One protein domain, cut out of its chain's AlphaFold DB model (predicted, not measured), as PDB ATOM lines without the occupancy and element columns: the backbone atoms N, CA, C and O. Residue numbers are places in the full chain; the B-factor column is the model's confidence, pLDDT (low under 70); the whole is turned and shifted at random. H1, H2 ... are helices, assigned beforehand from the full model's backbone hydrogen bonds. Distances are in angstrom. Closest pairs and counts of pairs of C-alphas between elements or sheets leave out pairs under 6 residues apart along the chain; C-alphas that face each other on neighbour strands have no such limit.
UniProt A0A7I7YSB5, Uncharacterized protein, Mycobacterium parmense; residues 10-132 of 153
ATOM      1  N   ASP A  10     -20.093  18.495 -87.170       86.38
ATOM      2  CA  ASP A  10     -20.067  17.516 -86.078       86.38
ATOM      3  C   ASP A  10     -19.458  16.167 -86.496       86.38
ATOM      4  O   ASP A  10     -19.280  15.301 -85.642       86.38
ATOM      5  N   LEU A  11     -19.186  15.981 -87.793       89.56
ATOM      6  CA  LEU A  11     -18.599  14.771 -88.366       89.56
ATOM      7  C   LEU A  11     -17.090  14.939 -88.529       89.56
ATOM      8  O   LEU A  11     -16.633  15.970 -89.047       89.56
ATOM      9  N   ASP A  12     -16.327  13.907 -88.175       91.31
ATOM     10  CA  ASP A  12     -14.932  13.830 -88.603       91.31
ATOM     11  C   ASP A  12     -14.819  13.586 -90.124       91.31
ATOM     12  O   ASP A  12     -15.809  13.337 -90.822       91.31
ATOM     13  N   ASP A  13     -13.610  13.716 -90.670       91.69
ATOM     14  CA  ASP A  13     -13.393  13.598 -92.116       91.69
ATOM     15  C   ASP A  13     -13.680  12.182 -92.643       91.69
ATOM     16  O   ASP A  13     -14.123  12.027 -93.783       91.69
ATOM     17  N   GLY A  14     -13.475  11.148 -91.821       90.06
ATOM     18  CA  GLY A  14     -13.777   9.761 -92.166       90.06
ATOM     19  C   GLY A  14     -15.282   9.499 -92.208       90.06
ATOM     20  O   GLY A  14     -15.784   8.934 -93.180       90.06
ATOM     21  N   GLU A  15     -16.013   9.968 -91.198       91.56
ATOM     22  CA  GLU A  15     -17.473   9.899 -91.126       91.56
ATOM     23  C   GLU A  15     -18.123  10.660 -92.285       91.56
ATOM     24  O   GLU A  15     -18.996  10.128 -92.979       91.56
ATOM     25  N   ALA A  16     -17.672  11.891 -92.538       91.94
ATOM     26  CA  ALA A  16     -18.141  12.685 -93.663       91.94
ATOM     27  C   ALA A  16     -17.847  11.973 -94.992       91.94
ATOM     28  O   ALA A  16     -18.741  11.848 -95.828       91.94
ATOM     29  N   PHE A  17     -16.647  11.419 -95.182       90.94
ATOM     30  CA  PHE A  17     -16.320  10.672 -96.398       90.94
ATOM     31  C   PHE A  17     -17.254   9.475 -96.627       90.94
ATOM     32  O   PHE A  17     -17.781   9.305 -97.732       90.94
ATOM     33  N   VAL A  18     -17.507   8.666 -95.593       91.31
ATOM     34  CA  VAL A  18     -18.428   7.522 -95.678       91.31
ATOM     35  C   VAL A  18     -19.840   7.992 -96.020       91.31
ATOM     36  O   VAL A  18     -20.435   7.471 -96.963       91.31
ATOM     37  N   ILE A  19     -20.352   9.024 -95.344       92.56
ATOM     38  CA  ILE A  19     -21.678   9.590 -95.635       92.56
ATOM     39  C   ILE A  19     -21.776  10.056 -97.091       92.56
ATOM     40  O   ILE A  19     -22.746   9.736 -97.783       92.56
ATOM     41  N   GLY A  20     -20.769  10.781 -97.581       91.69
ATOM     42  CA  GLY A  20     -20.710  11.236 -98.969       91.69
ATOM     43  C   GLY A  20     -20.738  10.071 -99.962       91.69
ATOM     44  O   GLY A  20     -21.499  10.101-100.935       91.69
ATOM     45  N   ARG A  21     -19.968   9.010 -99.690       92.88
ATOM     46  CA  ARG A  21     -19.938   7.788-100.504       92.88
ATOM     47  C   ARG A  21     -21.292   7.083-100.531       92.88
ATOM     48  O   ARG A  21     -21.757   6.712-101.608       92.88
ATOM     49  N   GLU A  22     -21.936   6.912 -99.382       93.75
ATOM     50  CA  GLU A  22     -23.246   6.261 -99.306       93.75
ATOM     51  C   GLU A  22     -24.324   7.087-100.018       93.75
ATOM     52  O   GLU A  22     -25.129   6.534-100.761       93.75
ATOM     53  N   LEU A  23     -24.314   8.419 -99.904       93.31
ATOM     54  CA  LEU A  23     -25.223   9.283-100.674       93.31
ATOM     55  C   LEU A  23     -25.002   9.155-102.187       93.31
ATOM     56  O   LEU A  23     -25.968   9.119-102.954       93.31
ATOM     57  N   ALA A  24     -23.747   9.039-102.626       91.38
ATOM     58  CA  ALA A  24     -23.435   8.762-104.023       91.38
ATOM     59  C   ALA A  24     -23.957   7.377-104.452       91.38
ATOM     60  O   ALA A  24     -24.543   7.255-105.530       91.38
ATOM     61  N   ALA A  25     -23.835   6.351-103.605       91.19
ATOM     62  CA  ALA A  25     -24.393   5.025-103.868       91.19
ATOM     63  C   ALA A  25     -25.930   5.047-103.951       91.19
ATOM     64  O   ALA A  25     -26.499   4.523-104.910       91.19
ATOM     65  N   ILE A  26     -26.603   5.738-103.022       90.94
ATOM     66  CA  ILE A  26     -28.055   5.974-103.053       90.94
ATOM     67  C   ILE A  26     -28.455   6.626-104.376       90.94
ATOM     68  O   ILE A  26     -29.444   6.224-104.988       90.94
ATOM     69  N   SER A  27     -27.673   7.597-104.852       90.44
ATOM     70  CA  SER A  27     -27.960   8.287-106.108       90.44
ATOM     71  C   SER A  27     -27.913   7.390-107.347       90.44
ATOM     72  O   SER A  27     -28.578   7.702-108.330       90.44
ATOM     73  N   ASN A  28     -27.177   6.278-107.303       89.19
ATOM     74  CA  ASN A  28     -27.119   5.306-108.396       89.19
ATOM     75  C   ASN A  28     -28.208   4.224-108.286       89.19
ATOM     76  O   ASN A  28     -28.529   3.579-109.278       89.19
ATOM     77  N   ASP A  29     -28.772   4.031-107.094       87.12
ATOM     78  CA  ASP A  29     -29.710   2.947-106.780       87.12
ATOM     79  C   ASP A  29     -31.189   3.383-106.832       87.12
ATOM     80  O   ASP A  29     -32.098   2.570-107.021       87.12
ATOM     81  N   VAL A  30     -31.478   4.682-106.686       86.69
ATOM     82  CA  VAL A  30     -32.853   5.193-106.817       86.69
ATOM     83  C   VAL A  30     -33.260   5.333-108.295       86.69
ATOM     84  O   VAL A  30     -32.543   5.963-109.071       86.69
ATOM     85  N   PRO A  31     -34.432   4.819-108.723       86.62
ATOM     86  CA  PRO A  31     -34.806   4.755-110.144       86.62
ATOM     87  C   PRO A  31     -35.372   6.071-110.712       86.62
ATOM     88  O   PRO A  31     -35.830   6.104-111.851       86.62
ATOM     89  N   TYR A  32     -35.374   7.156-109.931       88.56
ATOM     90  CA  TYR A  32     -36.040   8.412-110.284       88.56
ATOM     91  C   TYR A  32     -35.032   9.553-110.451       88.56
ATOM     92  O   TYR A  32     -34.387   9.905-109.460       88.56
ATOM     93  N   PRO A  33     -34.917  10.190-111.634       90.00
ATOM     94  CA  PRO A  33     -33.893  11.201-111.904       90.00
ATOM     95  C   PRO A  33     -33.827  12.331-110.873       90.00
ATOM     96  O   PRO A  33     -32.738  12.701-110.442       90.00
ATOM     97  N   GLN A  34     -34.971  12.833-110.399       88.75
ATOM     98  CA  GLN A  34     -35.002  13.896-109.391       88.75
ATOM     99  C   GLN A  34     -34.509  13.406-108.019       88.75
ATOM    100  O   GLN A  34     -33.798  14.129-107.326       88.75
ATOM    101  N   ALA A  35     -34.820  12.161-107.636       88.38
ATOM    102  CA  ALA A  35     -34.283  11.562-106.413       88.38
ATOM    103  C   ALA A  35     -32.767  11.328-106.519       88.38
ATOM    104  O   ALA A  35     -32.035  11.585-105.563       88.38
ATOM    105  N   GLN A  36     -32.287  10.902-107.693       91.94
ATOM    106  CA  GLN A  36     -30.856  10.761-107.965       91.94
ATOM    107  C   GLN A  36     -30.144  12.115-107.883       91.94
ATOM    108  O   GLN A  36     -29.069  12.212-107.297       91.94
ATOM    109  N   ALA A  37     -30.732  13.161-108.470       90.62
ATOM    110  CA  ALA A  37     -30.192  14.515-108.453       90.62
ATOM    111  C   ALA A  37     -30.139  15.083-107.027       90.62
ATOM    112  O   ALA A  37     -29.114  15.631-106.630       90.62
ATOM    113  N   TRP A  38     -31.181  14.861-106.219       93.62
ATOM    114  CA  TRP A  38     -31.176  15.224-104.801       93.62
ATOM    115  C   TRP A  38     -30.050  14.520-104.029       93.62
ATOM    116  O   TRP A  38     -29.283  15.176-103.323       93.62
ATOM    117  N   ALA A  39     -29.902  13.201-104.194       92.12
ATOM    118  CA  ALA A  39     -28.863  12.431-103.509       92.12
ATOM    119  C   ALA A  39     -27.448  12.858-103.948       92.12
ATOM    120  O   ALA A  39     -26.575  13.043-103.100       92.12
ATOM    121  N   ARG A  40     -27.244  13.123-105.248       91.56
ATOM    122  CA  ARG A  40     -26.000  13.704-105.786       91.56
ATOM    123  C   ARG A  40     -25.708  15.079-105.205       91.56
ATOM    124  O   ARG A  40     -24.579  15.337-104.807       91.56
ATOM    125  N   HIS A  41     -26.713  15.948-105.126       92.44
ATOM    126  CA  HIS A  41     -26.556  17.269-104.532       92.44
ATOM    127  C   HIS A  41     -26.149  17.171-103.054       92.44
ATOM    128  O   HIS A  41     -25.257  17.893-102.612       92.44
ATOM    129  N   LYS A  42     -26.739  16.239-102.292       92.31
ATOM    130  CA  LYS A  42     -26.322  15.979-100.908       92.31
ATOM    131  C   LYS A  42     -24.895  15.444-100.821       92.31
ATOM    132  O   LYS A  42     -24.138  15.986-100.029       92.31
ATOM    133  N   ALA A  43     -24.512  14.467-101.643       91.88
ATOM    134  CA  ALA A  43     -23.134  13.970-101.692       91.88
ATOM    135  C   ALA A  43     -22.128  15.083-102.037       91.88
ATOM    136  O   ALA A  43     -21.067  15.167-101.426       91.88
ATOM    137  N   TRP A  44     -22.486  15.980-102.963       92.19
ATOM    138  CA  TRP A  44     -21.659  17.131-103.324       92.19
ATOM    139  C   TRP A  44     -21.453  18.099-102.155       92.19
ATOM    140  O   TRP A  44     -20.326  18.521-101.943       92.19
ATOM    141  N   LEU A  45     -22.485  18.395-101.352       91.00
ATOM    142  CA  LEU A  45     -22.332  19.241-100.157       91.00
ATOM    143  C   LEU A  45     -21.352  18.642 -99.135       91.00
ATOM    144  O   LEU A  45     -20.644  19.380 -98.456       91.00
ATOM    145  N   ILE A  46     -21.309  17.311 -99.019       91.62
ATOM    146  CA  ILE A  46     -20.331  16.627 -98.163       91.62
ATOM    147  C   ILE A  46     -18.917  16.779 -98.725       91.62
ATOM    148  O   ILE A  46     -17.992  17.110 -97.988       91.62
ATOM    149  N   ALA A  47     -18.752  16.553-100.031       90.56
ATOM    150  CA  ALA A  47     -17.464  16.683-100.703       90.56
ATOM    151  C   ALA A  47     -16.931  18.124-100.646       90.56
ATOM    152  O   ALA A  47     -15.769  18.324-100.318       90.56
ATOM    153  N   GLU A  48     -17.788  19.121-100.879       91.31
ATOM    154  CA  GLU A  48     -17.448  20.543-100.762       91.31
ATOM    155  C   GLU A  48     -16.950  20.889 -99.352       91.31
ATOM    156  O   GLU A  48     -15.950  21.592 -99.203       91.31
ATOM    157  N   GLU A  49     -17.607  20.369 -98.314       90.44
ATOM    158  CA  GLU A  49     -17.186  20.574 -96.928       90.44
ATOM    159  C   GLU A  49     -15.831  19.914 -96.627       90.44
ATOM    160  O   GLU A  49     -14.990  20.529 -95.971       90.44
ATOM    161  N   LEU A  50     -15.583  18.703 -97.135       90.50
ATOM    162  CA  LEU A  50     -14.282  18.036 -97.017       90.50
ATOM    163  C   LEU A  50     -13.177  18.819 -97.739       90.50
ATOM    164  O   LEU A  50     -12.130  19.084 -97.149       90.50
ATOM    165  N   ASP A  51     -13.426  19.261 -98.974       90.06
ATOM    166  CA  ASP A  51     -12.488  20.074 -99.754       90.06
ATOM    167  C   ASP A  51     -12.156  21.389 -99.036       90.06
ATOM    168  O   ASP A  51     -10.989  21.780 -98.943       90.06
ATOM    169  N   ARG A  52     -13.169  22.040 -98.449       88.75
ATOM    170  CA  ARG A  52     -13.005  23.265 -97.661       88.75
ATOM    171  C   ARG A  52     -12.082  23.057 -96.458       88.75
ATOM    172  O   ARG A  52     -11.306  23.959 -96.141       88.75
ATOM    173  N   ARG A  53     -12.146  21.903 -95.784       89.62
ATOM    174  CA  ARG A  53     -11.290  21.586 -94.620       89.62
ATOM    175  C   ARG A  53      -9.821  21.431 -95.000       89.62
ATOM    176  O   ARG A  53      -8.957  21.846 -94.233       89.62
ATOM    177  N   ILE A  54      -9.543  20.891 -96.186       88.62
ATOM    178  CA  ILE A  54      -8.177  20.651 -96.677       88.62
ATOM    179  C   ILE A  54      -7.643  21.764 -97.596       88.62
ATOM    180  O   ILE A  54      -6.504  21.686 -98.054       88.62
ATOM    181  N   GLY A  55      -8.438  22.804 -97.871       85.38
ATOM    182  CA  GLY A  55      -8.056  23.923 -98.739       85.38
ATOM    183  C   GLY A  55      -8.004  23.574-100.233       85.38
ATOM    184  O   GLY A  55      -7.273  24.216-100.987       85.38
ATOM    185  N   SER A  56      -8.755  22.555-100.657       84.50
ATOM    186  CA  SER A  56      -8.852  22.109-102.050       84.50
ATOM    187  C   SER A  56      -9.936  22.898-102.805       84.50
ATOM    188  O   SER A  56     -10.943  23.285-102.206       84.50
ATOM    189  N   PRO A  57      -9.766  23.178-104.110       77.12
ATOM    190  CA  PRO A  57     -10.811  23.807-104.910       77.12
ATOM    191  C   PRO A  57     -12.034  22.892-105.042       77.12
ATOM    192  O   PRO A  57     -11.924  21.759-105.508       77.12
ATOM    193  N   SER A  58     -13.207  23.414-104.682       75.44
ATOM    194  CA  SER A  58     -14.458  22.659-104.733       75.44
ATOM    195  C   SER A  58     -14.877  22.330-106.174       75.44
ATOM    196  O   SER A  58     -14.760  23.179-107.069       75.44
ATOM    197  N   PRO A  59     -15.414  21.124-106.424       73.88
ATOM    198  CA  PRO A  59     -15.925  20.739-107.732       73.88
ATOM    199  C   PRO A  59     -17.143  21.587-108.136       73.88
ATOM    200  O   PRO A  59     -17.842  22.127-107.272       73.88
ATOM    201  N   PRO A  60     -17.457  21.676-109.443       80.94
ATOM    202  CA  PRO A  60     -18.604  22.438-109.921       80.94
ATOM    203  C   PRO A  60     -19.904  21.958-109.269       80.94
ATOM    204  O   PRO A  60     -20.174  20.758-109.182       80.94
ATOM    205  N   ARG A  61     -20.713  22.921-108.822       84.12
ATOM    206  CA  ARG A  61     -21.967  22.663-108.116       84.12
ATOM    207  C   ARG A  61     -22.995  21.991-109.041       84.12
ATOM    208  O   ARG A  61     -23.286  22.546-110.101       84.12
ATOM    209  N   PRO A  62     -23.582  20.844-108.650       83.94
ATOM    210  CA  PRO A  62     -24.670  20.222-109.394       83.94
ATOM    211  C   PRO A  62     -25.977  21.003-109.211       83.94
ATOM    212  O   PRO A  62     -26.104  21.838-108.309       83.94
ATOM    213  N   GLU A  63     -26.970  20.683-110.042       82.75
ATOM    214  CA  GLU A  63     -28.325  21.228-109.934       82.75
ATOM    215  C   GLU A  63     -28.875  21.089-108.505       82.75
ATOM    216  O   GLU A  63     -28.752  20.042-107.859       82.75
ATOM    217  N   LEU A  64     -29.462  22.176-107.996       83.44
ATOM    218  CA  LEU A  64     -30.090  22.186-106.683       83.44
ATOM    219  C   LEU A  64     -31.466  21.533-106.790       83.44
ATOM    220  O   LEU A  64     -32.374  22.098-107.387       83.44
ATOM    221  N   VAL A  65     -31.620  20.387-106.137       84.00
ATOM    222  CA  VAL A  65     -32.913  19.728-105.956       84.00
ATOM    223  C   VAL A  65     -33.207  19.660-104.466       84.00
ATOM    224  O   VAL A  65     -32.403  19.151-103.681       84.00
ATOM    225  N   THR A  66     -34.351  20.195-104.056       88.50
ATOM    226  CA  THR A  66     -34.829  20.203-102.670       88.50
ATOM    227  C   THR A  66     -35.885  19.118-102.455       88.50
ATOM    228  O   THR A  66     -36.440  18.571-103.402       88.50
ATOM    229  N   LEU A  67     -36.205  18.790-101.196       88.19
ATOM    230  CA  LEU A  67     -37.272  17.817-100.905       88.19
ATOM    231  C   LEU A  67     -38.651  18.301-101.400       88.19
ATOM    232  O   LEU A  67     -39.497  17.486-101.764       88.19
ATOM    233  N   SER A  68     -38.872  19.618-101.464       87.38
ATOM    234  CA  SER A  68     -40.084  20.226-102.034       87.38
ATOM    235  C   SER A  68     -40.198  20.082-103.554       87.38
ATOM    236  O   SER A  68     -41.293  20.241-104.089       87.38
ATOM    237  N   ASP A  69     -39.129  19.707-104.249       87.50
ATOM    238  CA  ASP A  69     -39.174  19.475-105.698       87.50
ATOM    239  C   ASP A  69     -39.514  18.013-106.032       87.50
ATOM    240  O   ASP A  69     -39.768  17.659-107.183       87.50
ATOM    241  N   LEU A  70     -39.534  17.135-105.023       88.94
ATOM    242  CA  LEU A  70     -39.735  15.704-105.208       88.94
ATOM    243  C   LEU A  70     -41.211  15.311-105.114       88.94
ATOM    244  O   LEU A  70     -41.936  15.709-104.199       88.94
ATOM    245  N   ALA A  71     -41.634  14.450-106.042       89.44
ATOM    246  CA  ALA A  71     -42.932  13.791-105.984       89.44
ATOM    247  C   ALA A  71     -43.021  12.848-104.761       89.44
ATOM    248  O   ALA A  71     -42.001  12.281-104.354       89.44
ATOM    249  N   PRO A  72     -44.223  12.591-104.208       90.12
ATOM    250  CA  PRO A  72     -44.389  11.734-103.028       90.12
ATOM    251  C   PRO A  72     -43.773  10.334-103.169       90.12
ATOM    252  O   PRO A  72     -43.168   9.824-102.229       90.12
ATOM    253  N   VAL A  73     -43.867   9.726-104.356       89.69
ATOM    254  CA  VAL A  73     -43.259   8.414-104.640       89.69
ATOM    255  C   VAL A  73     -41.726   8.454-104.581       89.69
ATOM    256  O   VAL A  73     -41.104   7.521-104.076       89.69
ATOM    257  N   HIS A  74     -41.109   9.560-105.010       92.50
ATOM    258  CA  HIS A  74     -39.660   9.759-104.922       92.50
ATOM    259  C   HIS A  74     -39.221   9.948-103.466       92.50
ATOM    260  O   HIS A  74     -38.229   9.356-103.045       92.50
ATOM    261  N   LEU A  75     -39.981  10.733-102.692       92.88
ATOM    262  CA  LEU A  75     -39.720  10.959-101.269       92.88
ATOM    263  C   LEU A  75     -39.769   9.654-100.471       92.88
ATOM    264  O   LEU A  75     -38.850   9.388 -99.704       92.88
ATOM    265  N   ARG A  76     -40.793   8.819-100.687       93.25
ATOM    266  CA  ARG A  76     -40.917   7.513-100.017       93.25
ATOM    267  C   ARG A  76     -39.744   6.595-100.343       93.25
ATOM    268  O   ARG A  76     -39.134   6.051 -99.433       93.25
ATOM    269  N   ARG A  77     -39.348   6.509-101.617       91.56
ATOM    270  CA  ARG A  77     -38.196   5.689-102.018       91.56
ATOM    271  C   ARG A  77     -36.883   6.168-101.390       91.56
ATOM    272  O   ARG A  77     -36.053   5.343-101.016       91.56
ATOM    273  N   LEU A  78     -36.688   7.485-101.279       93.25
ATOM    274  CA  LEU A  78     -35.540   8.052-100.568       93.25
ATOM    275  C   LEU A  78     -35.602   7.758 -99.069       93.25
ATOM    276  O   LEU A  78     -34.580   7.384 -98.502       93.25
ATOM    277  N   ALA A  79     -36.774   7.898 -98.444       94.06
ATOM    278  CA  ALA A  79     -36.968   7.577 -97.033       94.06
ATOM    279  C   ALA A  79     -36.613   6.115 -96.756       94.06
ATOM    280  O   ALA A  79     -35.784   5.865 -95.890       94.06
ATOM    281  N   ASP A  80     -37.120   5.172 -97.556       93.81
ATOM    282  CA  ASP A  80     -36.799   3.748 -97.419       93.81
ATOM    283  C   ASP A  80     -35.287   3.512 -97.480       93.81
ATOM    284  O   ASP A  80     -34.707   2.858 -96.612       93.81
ATOM    285  N   ARG A  81     -34.617   4.074 -98.496       92.81
ATOM    286  CA  ARG A  81     -33.190   3.817 -98.700       92.81
ATOM    287  C   ARG A  81     -32.326   4.427 -97.601       92.81
ATOM    288  O   ARG A  81     -31.433   3.755 -97.091       92.81
ATOM    289  N   VAL A  82     -32.605   5.675 -97.229       91.94
ATOM    290  CA  VAL A  82     -31.903   6.377 -96.146       91.94
ATOM    291  C   VAL A  82     -32.210   5.727 -94.794       91.94
ATOM    292  O   VAL A  82     -31.322   5.620 -93.954       91.94
ATOM    293  N   GLY A  83     -33.435   5.237 -94.595       92.12
ATOM    294  CA  GLY A  83     -33.856   4.517 -93.397       92.12
ATOM    295  C   GLY A  83     -33.084   3.214 -93.192       92.12
ATOM    296  O   GLY A  83     -32.655   2.944 -92.073       92.12
ATOM    297  N   VAL A  84     -32.825   2.448 -94.263       91.25
ATOM    298  CA  VAL A  84     -31.965   1.251 -94.189       91.25
ATOM    299  C   VAL A  84     -30.552   1.618 -93.737       91.25
ATOM    300  O   VAL A  84     -30.035   0.984 -92.824       91.25
ATOM    301  N   VAL A  85     -29.939   2.651 -94.326       90.00
ATOM    302  CA  VAL A  85     -28.586   3.088 -93.930       90.00
ATOM    303  C   VAL A  85     -28.571   3.540 -92.469       90.00
ATOM    304  O   VAL A  85     -27.743   3.081 -91.693       90.00
ATOM    305  N   ALA A  86     -29.544   4.360 -92.059       88.62
ATOM    306  CA  ALA A  86     -29.663   4.818 -90.677       88.62
ATOM    307  C   ALA A  86     -29.834   3.662 -89.673       88.62
ATOM    308  O   ALA A  86     -29.336   3.750 -88.551       88.62
ATOM    309  N   ALA A  87     -30.542   2.597 -90.058       87.50
ATOM    310  CA  ALA A  87     -30.722   1.409 -89.230       87.50
ATOM    311  C   ALA A  87     -29.438   0.573 -89.122       87.50
ATOM    312  O   ALA A  87     -29.132   0.098 -88.031       87.50
ATOM    313  N   LEU A  88     -28.685   0.424 -90.217       87.56
ATOM    314  CA  LEU A  88     -27.395  -0.274 -90.220       87.56
ATOM    315  C   LEU A  88     -26.382   0.440 -89.316       87.56
ATOM    316  O   LEU A  88     -25.827  -0.178 -88.417       87.56
ATOM    317  N   GLU A  89     -26.253   1.757 -89.463       84.94
ATOM    318  CA  GLU A  89     -25.375   2.597 -88.633       84.94
ATOM    319  C   GLU A  89     -25.747   2.553 -87.142       84.94
ATOM    320  O   GLU A  89     -24.897   2.672 -86.266       84.94
ATOM    321  N   ALA A  90     -27.032   2.376 -86.822       79.88
ATOM    322  CA  ALA A  90     -27.478   2.220 -85.439       79.88
ATOM    323  C   ALA A  90     -27.215   0.813 -84.871       79.88
ATOM    324  O   ALA A  90     -27.096   0.667 -83.653       79.88
ATOM    325  N   ALA A  91     -27.156  -0.216 -85.723       79.62
ATOM    326  CA  ALA A  91     -26.931  -1.601 -85.315       79.62
ATOM    327  C   ALA A  91     -25.469  -1.871 -84.920       79.62
ATOM    328  O   ALA A  91     -25.229  -2.730 -84.073       79.62
ATOM    329  N   ASP A  92     -24.523  -1.091 -85.449       74.00
ATOM    330  CA  ASP A  92     -23.086  -1.203 -85.154       74.00
ATOM    331  C   ASP A  92     -22.682  -0.689 -83.752       74.00
ATOM    332  O   ASP A  92     -21.509  -0.692 -83.384       74.00
ATOM    333  N   GLY A  93     -23.652  -0.334 -82.902       55.28
ATOM    334  CA  GLY A  93     -23.472  -0.294 -81.446       55.28
ATOM    335  C   GLY A  93     -23.061   1.050 -80.844       55.28
ATOM    336  O   GLY A  93     -23.172   1.215 -79.628       55.28
ATOM    337  N   GLU A  94     -22.701   2.051 -81.647       58.69
ATOM    338  CA  GLU A  94     -22.495   3.419 -81.168       58.69
ATOM    339  C   GLU A  94     -23.462   4.388 -81.844       58.69
ATOM    340  O   GLU A  94     -23.510   4.538 -83.060       58.69
ATOM    341  N   ALA A  95     -24.223   5.133 -81.038       71.44
ATOM    342  CA  ALA A  95     -25.007   6.273 -81.504       71.44
ATOM    343  C   ALA A  95     -24.096   7.470 -81.861       71.44
ATOM    344  O   ALA A  95     -24.345   8.590 -81.400       71.44
ATOM    345  N   GLY A  96     -23.039   7.224 -82.641       82.56
ATOM    346  CA  GLY A  96     -22.014   8.175 -83.051       82.56
ATOM    347  C   GLY A  96     -22.560   9.329 -83.900       82.56
ATOM    348  O   GLY A  96     -23.745   9.332 -84.269       82.56
ATOM    349  N   PRO A  97     -21.735  10.354 -84.167       87.69
ATOM    350  CA  PRO A  97     -22.116  11.498 -84.992       87.69
ATOM    351  C   PRO A  97     -22.738  11.097 -86.337       87.69
ATOM    352  O   PRO A  97     -23.836  11.576 -86.640       87.69
ATOM    353  N   ALA A  98     -22.140  10.149 -87.067       87.56
ATOM    354  CA  ALA A  98     -22.689   9.643 -88.329       87.56
ATOM    355  C   ALA A  98     -24.098   9.033 -88.183       87.56
ATOM    356  O   ALA A  98     -25.036   9.430 -88.882       87.56
ATOM    357  N   ALA A  99     -24.301   8.140 -87.210       88.38
ATOM    358  CA  ALA A  99     -25.603   7.522 -86.953       88.38
ATOM    359  C   ALA A  99     -26.682   8.553 -86.567       88.38
ATOM    360  O   ALA A  99     -27.856   8.409 -86.926       88.38
ATOM    361  N   ARG A 100     -26.317   9.608 -85.819       88.50
ATOM    362  CA  ARG A 100     -27.233  10.723 -85.512       88.50
ATOM    363  C   ARG A 100     -27.560  11.530 -86.761       88.50
ATOM    364  O   ARG A 100     -28.721  11.892 -86.955       88.50
ATOM    365  N   TRP A 101     -26.564  11.783 -87.606       91.12
ATOM    366  CA  TRP A 101     -26.727  12.512 -88.857       91.12
ATOM    367  C   TRP A 101     -27.685  11.797 -89.811       91.12
ATOM    368  O   TRP A 101     -28.648  12.405 -90.284       91.12
ATOM    369  N   TRP A 102     -27.511  10.488 -90.002       91.94
ATOM    370  CA  TRP A 102     -28.408   9.673 -90.822       91.94
ATOM    371  C   TRP A 102     -29.842   9.659 -90.303       91.94
ATOM    372  O   TRP A 102     -30.783   9.837 -91.079       91.94
ATOM    373  N   ARG A 103     -30.027   9.525 -88.984       90.69
ATOM    374  CA  ARG A 103     -31.356   9.612 -88.357       90.69
ATOM    375  C   ARG A 103     -32.008  10.974 -88.578       90.69
ATOM    376  O   ARG A 103     -33.192  11.026 -88.907       90.69
ATOM    377  N   ALA A 104     -31.253  12.061 -88.437       91.12
ATOM    378  CA  ALA A 104     -31.760  13.406 -88.685       91.12
ATOM    379  C   ALA A 104     -32.130  13.616 -90.162       91.12
ATOM    380  O   ALA A 104     -33.180  14.186 -90.462       91.12
ATOM    381  N   LEU A 105     -31.314  13.119 -91.097       92.12
ATOM    382  CA  LEU A 105     -31.630  13.175 -92.523       92.12
ATOM    383  C   LEU A 105     -32.902  12.381 -92.844       92.12
ATOM    384  O   LEU A 105     -33.787  12.906 -93.517       92.12
ATOM    385  N   HIS A 106     -33.015  11.152 -92.334       94.00
ATOM    386  CA  HIS A 106     -34.203  10.321 -92.510       94.00
ATOM    387  C   HIS A 106     -35.458  11.024 -91.977       94.00
ATOM    388  O   HIS A 106     -36.446  11.147 -92.699       94.00
ATOM    389  N   ALA A 107     -35.396  11.573 -90.759       92.12
ATOM    390  CA  ALA A 107     -36.502  12.304 -90.148       92.12
ATOM    391  C   ALA A 107     -36.950  13.511 -90.989       92.12
ATOM    392  O   ALA A 107     -38.147  13.747 -91.132       92.12
ATOM    393  N   ARG A 108     -36.015  14.245 -91.610       92.00
ATOM    394  CA  ARG A 108     -36.342  15.358 -92.520       92.00
ATOM    395  C   ARG A 108     -37.080  14.895 -93.779       92.00
ATOM    396  O   ARG A 108     -37.997  15.578 -94.227       92.00
ATOM    397  N   ILE A 109     -36.701  13.749 -94.348       93.62
ATOM    398  CA  ILE A 109     -37.398  13.178 -95.513       93.62
ATOM    399  C   ILE A 109     -38.804  12.717 -95.107       93.62
ATOM    400  O   ILE A 109     -39.766  13.035 -95.804       93.62
ATOM    401  N   VAL A 110     -38.939  12.040 -93.963       94.50
ATOM    402  CA  VAL A 110     -40.240  11.611 -93.419       94.50
ATOM    403  C   VAL A 110     -41.149  12.811 -93.156       94.50
ATOM    404  O   VAL A 110     -42.281  12.828 -93.630       94.50
ATOM    405  N   ALA A 111     -40.643  13.865 -92.515       92.94
ATOM    406  CA  ALA A 111     -41.407  15.091 -92.284       92.94
ATOM    407  C   ALA A 111     -41.872  15.746 -93.600       92.94
ATOM    408  O   ALA A 111     -42.984  16.269 -93.685       92.94
ATOM    409  N   ALA A 112     -41.051  15.695 -94.656       92.62
ATOM    410  CA  ALA A 112     -41.459  16.169 -95.975       92.62
ATOM    411  C   ALA A 112     -42.613  15.333 -96.558       92.62
ATOM    412  O   ALA A 112     -43.526  15.908 -97.147       92.62
ATOM    413  N   ILE A 113     -42.613  14.007 -96.369       93.06
ATOM    414  CA  ILE A 113     -43.728  13.128 -96.767       93.06
ATOM    415  C   ILE A 113     -44.998  13.499 -95.999       93.06
ATOM    416  O   ILE A 113     -46.032  13.748 -96.617       93.06
ATOM    417  N   GLU A 114     -44.918  13.593 -94.672       92.50
ATOM    418  CA  GLU A 114     -46.061  13.915 -93.812       92.50
ATOM    419  C   GLU A 114     -46.686  15.268 -94.164       92.50
ATOM    420  O   GLU A 114     -47.910  15.397 -94.212       92.50
ATOM    421  N   ASN A 115     -45.859  16.276 -94.465       88.75
ATOM    422  CA  ASN A 115     -46.344  17.579 -94.911       88.75
ATOM    423  C   ASN A 115     -47.130  17.465 -96.223       88.75
ATOM    424  O   ASN A 115     -48.241  17.981 -96.310       88.75
ATOM    425  N   ARG A 116     -46.625  16.713 -97.211       85.88
ATOM    426  CA  ARG A 116     -47.350  16.482 -98.475       85.88
ATOM    427  C   ARG A 116     -48.668  15.756 -98.268       85.88
ATOM    428  O   ARG A 116     -49.660  16.067 -98.923       85.88
ATOM    429  N   GLU A 117     -48.680  14.768 -97.385       87.31
ATOM    430  CA  GLU A 117     -49.893  14.017 -97.084       87.31
ATOM    431  C   GLU A 117     -50.927  14.892 -96.381       87.31
ATOM    432  O   GLU A 117     -52.111  14.816 -96.723       87.31
ATOM    433  N   ARG A 118     -50.490  15.756 -95.460       87.00
ATOM    434  CA  ARG A 118     -51.348  16.743 -94.799       87.00
ATOM    435  C   ARG A 118     -51.950  17.721 -95.807       87.00
ATOM    436  O   ARG A 118     -53.162  17.915 -95.785       87.00
ATOM    437  N   ASP A 119     -51.150  18.250 -96.729       84.75
ATOM    438  CA  ASP A 119     -51.616  19.186 -97.765       84.75
ATOM    439  C   ASP A 119     -52.621  18.535 -98.729       84.75
ATOM    440  O   ASP A 119     -53.549  19.180 -99.212       84.75
ATOM    441  N   ALA A 120     -52.477  17.232 -98.981       82.38
ATOM    442  CA  ALA A 120     -53.399  16.461 -99.813       82.38
ATOM    443  C   ALA A 120     -54.645  15.956 -99.059       82.38
ATOM    444  O   ALA A 120     -55.541  15.379 -99.681       82.38
ATOM    445  N   ALA A 121     -54.713  16.094 -97.730       80.19
ATOM    446  CA  ALA A 121     -55.822  15.573 -96.929       80.19
ATOM    447  C   ALA A 121     -57.175  16.244 -97.244       80.19
ATOM    448  O   ALA A 121     -58.138  15.497 -97.417       80.19
ATOM    449  N   PRO A 122     -57.275  17.579 -97.426       84.38
ATOM    450  CA  PRO A 122     -58.545  18.226 -97.765       84.38
ATOM    451  C   PRO A 122     -59.127  17.741 -99.095       84.38
ATOM    452  O   PRO A 122     -60.319  17.468 -99.181       84.38
ATOM    453  N   LEU A 123     -58.290  17.563-100.124       81.12
ATOM    454  CA  LEU A 123     -58.740  17.042-101.418       81.12
ATOM    455  C   LEU A 123     -59.199  15.583-101.309       81.12
ATOM    456  O   LEU A 123     -60.220  15.215-101.881       81.12
ATOM    457  N   ARG A 124     -58.468  14.745-100.562       81.38
ATOM    458  CA  ARG A 124     -58.863  13.348-100.323       81.38
ATOM    459  C   ARG A 124     -60.176  13.251 -99.553       81.38
ATOM    460  O   ARG A 124     -61.010  12.426 -99.905       81.38
ATOM    461  N   GLN A 125     -60.357  14.096 -98.540       81.94
ATOM    462  CA  GLN A 125     -61.608  14.194 -97.795       81.94
ATOM    463  C   GLN A 125     -62.749  14.634 -98.715       81.94
ATOM    464  O   GLN A 125     -63.777  13.970 -98.754       81.94
ATOM    465  N   TRP A 126     -62.537  15.672 -99.527       86.12
ATOM    466  CA  TRP A 126     -63.539  16.136-100.482       86.12
ATOM    467  C   TRP A 126     -63.936  15.043-101.485       86.12
ATOM    468  O   TRP A 126     -65.125  14.820-101.680       86.12
ATOM    469  N   LEU A 127     -62.971  14.310-102.058       82.81
ATOM    470  CA  LEU A 127     -63.229  13.184-102.971       82.81
ATOM    471  C   LEU A 127     -63.938  12.005-102.291       82.81
ATOM    472  O   LEU A 127     -64.689  11.283-102.941       82.81
ATOM    473  N   HIS A 128     -63.688  11.783-101.000       82.31
ATOM    474  CA  HIS A 128     -64.384  10.761-100.220       82.31
ATOM    475  C   HIS A 128     -65.837  11.158 -99.933       82.31
ATOM    476  O   HIS A 128     -66.733  10.324-100.032       82.31
ATOM    477  N   GLU A 129     -66.068  12.430 -99.606       87.25
ATOM    478  CA  GLU A 129     -67.398  13.006 -99.372       87.25
ATOM    479  C   GLU A 129     -68.200  13.177-100.673       87.25
ATOM    480  O   GLU A 129     -69.428  13.134-100.654       87.25
ATOM    481  N   HIS A 130     -67.509  13.336-101.803       80.75
ATOM    482  CA  HIS A 130     -68.079  13.531-103.134       80.75
ATOM    483  C   HIS A 130     -67.514  12.471-104.089       80.75
ATOM    484  O   HIS A 130     -66.697  12.801-104.958       80.75
ATOM    485  N   PRO A 131     -67.907  11.192-103.935       71.38
ATOM    486  CA  PRO A 131     -67.463  10.148-104.842       71.38
ATOM    487  C   PRO A 131     -67.877  10.535-106.262       71.38
ATOM    488  O   PRO A 131     -69.058  10.724-106.557       71.38
ATOM    489  N   VAL A 132     -66.892  10.687-107.144       68.62
ATOM    490  CA  VAL A 132     -67.153  10.930-108.560       68.62
ATOM    491  C   VAL A 132     -67.788   9.654-109.102       68.62
ATOM    492  O   VAL A 132     -67.093   8.659-109.301       68.62
TER     493      VAL A 132
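What this domain is: This is residues 10 to 132 of the 153 residues of an uncharacterized protein of Mycobacterium parmense (UniProt A0A7I7YSB5). Two helical hairpins, H1 with H2 and H3 with H4, stand slanted to each other and make a compact body, and residues 118 to 132, the last two residues of H4 together with H5 and the end of the printed part, stick out from it as an arm that adds to the length. A long link, residues 55 to 71, returns from the end of H2 to the start of H3. The printed part has 123 residues with five named helices, H1 to H5 in order, and no named strand: the class is all helix. The whole is loose, with a radius of gyration of the C-alphas of 17.0 A and spans of 60 by 37 by 23 A.

Where its parts are: H1, residues 13 to 29, begins at C-alpha 13 (-13.393, 13.598, -92.116) and is 24.4 A long. H2, residues 33 to 54, is 31.3 A long. H3, residues 72 to 91, is 28.2 A long, and H4, residues 97 to 119, is 33.1 A long. H5, residues 121 to 129, is 12.1 A long and ends at C-alpha 129 (-67.398, 13.006, -99.372).

How they stand to each other: H1, H3 and H4 form an up and down bundle, each running against the one before it. H1 and H2, a hairpin, touch at a shallow tilt of 18 degrees, the C-alphas of Ser 27 and Gln 36 closest at 4.2 A. H3 and H4, a hairpin, touch at 26 degrees, shallow, with Ala 86 and Trp 102 closest, C-alphas 5.0 A apart. In the five helices every O i to N i+4 pair is within hydrogen-bond range. H2 and H4 are apart.

The domain as a whole: The farthest C-alphas, Gly 55 and Val 132, are 61.3 A apart. The printed part has no cut. The link from H2 to H3 is long. Residues 93 to 94 and 132 have pLDDT under 70.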